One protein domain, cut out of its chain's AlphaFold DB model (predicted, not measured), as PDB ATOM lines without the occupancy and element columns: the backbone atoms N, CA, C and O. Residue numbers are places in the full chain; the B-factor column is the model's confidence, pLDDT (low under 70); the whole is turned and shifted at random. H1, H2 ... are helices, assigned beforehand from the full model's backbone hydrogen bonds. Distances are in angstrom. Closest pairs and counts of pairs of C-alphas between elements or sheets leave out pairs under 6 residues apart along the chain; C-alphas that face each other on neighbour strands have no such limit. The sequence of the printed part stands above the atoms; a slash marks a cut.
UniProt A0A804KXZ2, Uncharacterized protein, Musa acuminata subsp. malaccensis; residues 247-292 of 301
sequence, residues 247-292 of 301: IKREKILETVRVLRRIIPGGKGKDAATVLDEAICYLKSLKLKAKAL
ATOM      1  N   ILE A 247     179.363 200.641 176.883       96.50
ATOM      2  CA  ILE A 247     178.975 199.228 177.012       96.50
ATOM      3  C   ILE A 247     177.548 199.009 176.489       96.50
ATOM      4  O   ILE A 247     177.285 198.049 175.765       96.50
ATOM      5  N   LYS A 248     176.603 199.905 176.807       97.06
ATOM      6  CA  LYS A 248     175.223 199.810 176.303       97.06
ATOM      7  C   LYS A 248     175.158 199.921 174.776       97.06
ATOM      8  O   LYS A 248     174.444 199.141 174.149       97.06
ATOM      9  N   ARG A 249     175.896 200.860 174.172       97.00
ATOM     10  CA  ARG A 249     175.967 201.010 172.706       97.00
ATOM     11  C   ARG A 249     176.563 199.772 172.048       97.00
ATOM     12  O   ARG A 249     176.002 199.284 171.076       97.00
ATOM     13  N   GLU A 250     177.649 199.243 172.596       97.69
ATOM     14  CA  GLU A 250     178.297 198.036 172.082       97.69
ATOM     15  C   GLU A 250     177.360 196.824 172.121       97.69
ATOM     16  O   GLU A 250     177.206 196.140 171.111       97.69
ATOM     17  N   LYS A 251     176.637 196.627 173.231       98.12
ATOM     18  CA  LYS A 251     175.612 195.576 173.342       98.12
ATOM     19  C   LYS A 251     174.523 195.708 172.276       98.12
ATOM     20  O   LYS A 251     174.134 194.709 171.685       98.12
ATOM     21  N   ILE A 252     174.045 196.925 172.008       98.19
ATOM     22  CA  ILE A 252     173.041 197.175 170.960       98.19
ATOM     23  C   ILE A 252     173.610 196.868 169.566       98.19
ATOM     24  O   ILE A 252     172.930 196.286 168.727       98.19
ATOM     25  N   LEU A 253     174.861 197.236 169.299       97.31
ATOM     26  CA  LEU A 253     175.491 196.950 168.009       97.31
ATOM     27  C   LEU A 253     175.721 195.450 167.807       97.31
ATOM     28  O   LEU A 253     175.538 194.953 166.695       97.31
ATOM     29  N   GLU A 254     176.067 194.724 168.870       98.38
ATOM     30  CA  GLU A 254     176.196 193.268 168.830       98.38
ATOM     31  C   GLU A 254     174.854 192.599 168.526       98.38
ATOM     32  O   GLU A 254     174.771 191.752 167.637       98.38
ATOM     33  N   THR A 255     173.766 193.020 169.175       98.50
ATOM     34  CA  THR A 255     172.446 192.443 168.884       98.50
ATOM     35  C   THR A 255     172.008 192.730 167.449       98.50
ATOM     36  O   THR A 255     171.559 191.815 166.759       98.50
ATOM     37  N   VAL A 256     172.218 193.949 166.939       98.50
ATOM     38  CA  VAL A 256     171.951 194.282 165.527       98.50
ATOM     39  C   VAL A 256     172.821 193.447 164.578       98.50
ATOM     40  O   VAL A 256     172.342 192.993 163.535       98.50
ATOM     41  N   ARG A 257     174.085 193.181 164.930       98.25
ATOM     42  CA  ARG A 257     174.983 192.308 164.156       98.25
ATOM     43  C   ARG A 257     174.452 190.877 164.080       98.25
ATOM     44  O   ARG A 257     174.480 190.287 163.000       98.25
ATOM     45  N   VAL A 258     173.942 190.333 165.183       98.50
ATOM     46  CA  VAL A 258     173.301 189.009 165.196       98.50
ATOM     47  C   VAL A 258     172.028 189.015 164.347       98.50
ATOM     48  O   VAL A 258     171.860 188.125 163.514       98.50
ATOM     49  N   LEU A 259     171.179 190.045 164.469       98.44
ATOM     50  CA  LEU A 259     169.965 190.184 163.655       98.44
ATOM     51  C   LEU A 259     170.278 190.144 162.150       98.44
ATOM     52  O   LEU A 259     169.665 189.372 161.419       98.44
ATOM     53  N   ARG A 260     171.301 190.873 161.689       98.31
ATOM     54  CA  ARG A 260     171.737 190.860 160.276       98.31
ATOM     55  C   ARG A 260     172.079 189.467 159.738       98.31
ATOM     56  O   ARG A 260     171.979 189.249 158.533       98.31
ATOM     57  N   ARG A 261     172.523 188.546 160.603       98.19
ATOM     58  CA  ARG A 261     172.906 187.175 160.228       98.19
ATOM     59  C   ARG A 261     171.710 186.230 160.152       98.19
ATOM     60  O   ARG A 261     171.728 185.331 159.319       98.19
ATOM     61  N   ILE A 262     170.715 186.406 161.021       98.12
ATOM     62  CA  ILE A 262     169.557 185.498 161.109       98.12
ATOM     63  C   ILE A 262     168.375 185.946 160.245       98.12
ATOM     64  O   ILE A 262     167.567 185.111 159.844       98.12
ATOM     65  N   ILE A 263     168.255 187.248 159.967       98.44
ATOM     66  CA  ILE A 263     167.166 187.793 159.161       98.44
ATOM     67  C   ILE A 263     167.499 187.620 157.675       98.44
ATOM     68  O   ILE A 263     168.544 188.108 157.223       98.44
ATOM     69  N   PRO A 264     166.630 186.956 156.885       97.19
ATOM     70  CA  PRO A 264     166.814 186.853 155.443       97.19
ATOM     71  C   PRO A 264     166.953 188.239 154.808       97.19
ATOM     72  O   PRO A 264     166.158 189.138 155.063       97.19
ATOM     73  N   GLY A 265     167.996 188.428 153.999       95.12
ATOM     74  CA  GLY A 265     168.285 189.725 153.387       95.12
ATOM     75  C   GLY A 265     168.779 190.801 154.363       95.12
ATOM     76  O   GLY A 265     168.876 191.946 153.952       95.12
ATOM     77  N   GLY A 266     169.107 190.481 155.621       95.81
ATOM     78  CA  GLY A 266     169.619 191.445 156.606       95.81
ATOM     79  C   GLY A 266     171.086 191.858 156.409       95.81
ATOM     80  O   GLY A 266     171.533 192.865 156.955       95.81
ATOM     81  N   LYS A 267     171.871 191.108 155.627       96.50
ATOM     82  CA  LYS A 267     173.298 191.393 155.409       96.50
ATOM     83  C   LYS A 267     173.487 192.704 154.635       96.50
ATOM     84  O   LYS A 267     172.879 192.899 153.592       96.50
ATOM     85  N   GLY A 268     174.361 193.581 155.135       95.50
ATOM     86  CA  GLY A 268     174.682 194.866 154.493       95.50
ATOM     87  C   GLY A 268     173.622 195.962 154.660       95.50
ATOM     88  O   GLY A 268     173.838 197.075 154.197       95.50
ATOM     89  N   LYS A 269     172.508 195.676 155.343       96.56
ATOM     90  CA  LYS A 269     171.433 196.637 155.613       96.56
ATOM     91  C   LYS A 269     171.715 197.499 156.846       96.56
ATOM     92  O   LYS A 269     172.396 197.061 157.783       96.56
ATOM     93  N   ASP A 270     171.201 198.725 156.866       97.56
ATOM     94  CA  ASP A 270     171.234 199.599 158.043       97.56
ATOM     95  C   ASP A 270     170.382 199.029 159.195       97.56
ATOM     96  O   ASP A 270     169.640 198.064 159.034       97.56
ATOM     97  N   ALA A 271     170.538 199.571 160.404       98.00
ATOM     98  CA  ALA A 271     169.871 199.010 161.580       98.00
ATOM     99  C   ALA A 271     168.339 199.130 161.516       98.00
ATOM    100  O   ALA A 271     167.659 198.227 161.996       98.00
ATOM    101  N   ALA A 272     167.801 200.204 160.929       98.31
ATOM    102  CA  ALA A 272     166.357 200.406 160.849       98.31
ATOM    103  C   ALA A 272     165.736 199.398 159.879       98.31
ATOM    104  O   ALA A 272     164.831 198.659 160.260       98.31
ATOM    105  N   THR A 273     166.311 199.261 158.682       98.25
ATOM    106  CA  THR A 273     165.820 198.277 157.708       98.25
ATOM    107  C   THR A 273     165.969 196.841 158.210       98.25
ATOM    108  O   THR A 273     165.085 196.024 157.979       98.25
ATOM    109  N   VAL A 274     167.022 196.502 158.967       98.50
ATOM    110  CA  VAL A 274     167.141 195.176 159.611       98.50
ATOM    111  C   VAL A 274     165.995 194.910 160.590       98.50
ATOM    112  O   VAL A 274     165.507 193.781 160.654       98.50
ATOM    113  N   LEU A 275     165.562 195.918 161.352       98.38
ATOM    114  CA  LEU A 275     164.446 195.784 162.290       98.38
ATOM    115  C   LEU A 275     163.109 195.620 161.557       98.38
ATOM    116  O   LEU A 275     162.326 194.745 161.931       98.38
ATOM    117  N   ASP A 276     162.876 196.382 160.489       98.31
ATOM    118  CA  ASP A 276     161.671 196.247 159.662       98.31
ATOM    119  C   ASP A 276     161.573 194.847 159.039       98.31
ATOM    120  O   ASP A 276     160.537 194.177 159.116       98.31
ATOM    121  N   GLU A 277     162.685 194.350 158.500       98.38
ATOM    122  CA  GLU A 277     162.773 193.003 157.934       98.38
ATOM    123  C   GLU A 277     162.588 191.923 159.004       98.38
ATOM    124  O   GLU A 277     161.950 190.902 158.747       98.38
ATOM    125  N   ALA A 278     163.075 192.143 160.230       98.56
ATOM    126  CA  ALA A 278     162.851 191.226 161.344       98.56
ATOM    127  C   ALA A 278     161.361 191.107 161.700       98.56
ATOM    128  O   ALA A 278     160.860 189.998 161.918       98.56
ATOM    129  N   ILE A 279     160.634 192.228 161.709       98.38
ATOM    130  CA  ILE A 279     159.186 192.257 161.946       98.38
ATOM    131  C   ILE A 279     158.458 191.487 160.838       98.38
ATOM    132  O   ILE A 279     157.591 190.651 161.122       98.38
ATOM    133  N   CYS A 280     158.815 191.733 159.577       97.94
ATOM    134  CA  CYS A 280     158.254 191.026 158.427       97.94
ATOM    135  C   CYS A 280     158.550 189.521 158.482       97.94
ATOM    136  O   CYS A 280     157.641 188.702 158.307       97.94
ATOM    137  N   TYR A 281     159.790 189.144 158.798       98.44
ATOM    138  CA  TYR A 281     160.203 187.751 158.902       98.44
ATOM    139  C   TYR A 281     159.409 187.015 159.983       98.44
ATOM    140  O   TYR A 281     158.833 185.962 159.699       98.44
ATOM    141  N   LEU A 282     159.263 187.605 161.173       98.31
ATOM    142  CA  LEU A 282     158.487 187.021 162.267       98.31
ATOM    143  C   LEU A 282     157.005 186.828 161.901       98.31
ATOM    144  O   LEU A 282     156.429 185.772 162.177       98.31
ATOM    145  N   LYS A 283     156.385 187.811 161.232       98.12
ATOM    146  CA  LYS A 283     155.003 187.696 160.730       98.12
ATOM    147  C   LYS A 283     154.866 186.550 159.729       98.12
ATOM    148  O   LYS A 283     153.952 185.733 159.854       98.12
ATOM    149  N   SER A 284     155.788 186.459 158.771       97.69
ATOM    150  CA  SER A 284     155.785 185.392 157.766       97.69
ATOM    151  C   SER A 284     155.963 184.010 158.401       97.69
ATOM    152  O   SER A 284     155.263 183.064 158.040       97.69
ATOM    153  N   LEU A 285     156.837 183.904 159.405       97.12
ATOM    154  CA  LEU A 285     157.112 182.665 160.116       97.12
ATOM    155  C   LEU A 285     155.888 182.199 160.910       97.12
ATOM    156  O   LEU A 285     155.539 181.023 160.858       97.12
ATOM    157  N   LYS A 286     155.171 183.126 161.560       96.31
ATOM    158  CA  LYS A 286     153.901 182.838 162.245       96.31
ATOM    159  C   LYS A 286     152.837 182.298 161.287       96.31
ATOM    160  O   LYS A 286     152.139 181.350 161.634       96.31
ATOM    161  N   LEU A 287     152.697 182.882 160.095       96.50
ATOM    162  CA  LEU A 287     151.741 182.402 159.087       96.50
ATOM    163  C   LEU A 287     152.108 181.004 158.579       96.50
ATOM    164  O   LEU A 287     151.238 180.141 158.496       96.50
ATOM    165  N   LYS A 288     153.397 180.758 158.313       95.69
ATOM    166  CA  LYS A 288     153.898 179.437 157.911       95.69
ATOM    167  C   LYS A 288     153.659 178.385 158.995       95.69
ATOM    168  O   LYS A 288     153.168 177.310 158.686       95.69
ATOM    169  N   ALA A 289     153.935 178.706 160.259       95.75
ATOM    170  CA  ALA A 289     153.693 177.797 161.381       95.75
ATOM    171  C   ALA A 289     152.203 177.433 161.521       95.75
ATOM    172  O   ALA A 289     151.871 176.260 161.667       95.75
ATOM    173  N   LYS A 290     151.300 178.416 161.386       93.69
ATOM    174  CA  LYS A 290     149.849 178.171 161.377       93.69
ATOM    175  C   LYS A 290     149.416 177.269 160.220       93.69
ATOM    176  O   LYS A 290     148.608 176.372 160.429       93.69
ATOM    177  N   ALA A 291     149.959 177.487 159.023       94.31
ATOM    178  CA  ALA A 291     149.678 176.645 157.861       94.31
ATOM    179  C   ALA A 291     150.188 175.205 158.041       94.31
ATOM    180  O   ALA A 291     149.573 174.268 157.545       94.31
ATOM    181  N   LEU A 292     151.280 175.022 158.789       93.25
ATOM    182  CA  LEU A 292     151.839 173.717 159.150       93.25
ATOM    183  C   LEU A 292     151.104 173.037 160.322       93.25
ATOM    184  O   LEU A 292     151.562 172.008 160.808       93.25
TER     185      LEU A 292
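This is residues 247 to 292 of the 301 residues of an uncharacterized protein of Musa acuminata subsp. malaccensis (UniProt A0A804KXZ2). Two helices, H1 then H2, run the same way and overlap only in part, the later residues of H1 meeting the earlier ones of H2, while a loop folds back between them. Residues 247 to 252 of H1 and residues 283 to 292 stick out at the two ends of a rod. The printed part has 46 residues, is all helix with no named strand, and is loose, with a radius of gyration of the C-alphas of 12.3 A and spans of 41 by 19 by 14 A.

H1, residues 247 to 262, begins with C-alpha 247 at (178.975, 199.228, 177.012) and is 23.0 A long from first to last C-alpha. H2, residues 271 to 291, is 30.4 A long and ends with C-alpha 291 at (149.678, 176.645, 157.861).

H1, with residues 256 to 260 alone, touches residues 271 to 278 of H2; the closest C-alphas, of Arg 260 and Val 274, are 6.3 A apart. Their lines stand at a steep tilt of 47 degrees. Every O i to N i+4 pair is within hydrogen-bond range in H2, and 11 of 12 in H1.

The C-alphas of Ile 247 and Ala 291, the two farthest apart, are 41.7 A apart. The link from H1 to H2 is short, with 8 residues. The printed part has no cut, and no printed residue is under 70 in pLDDT.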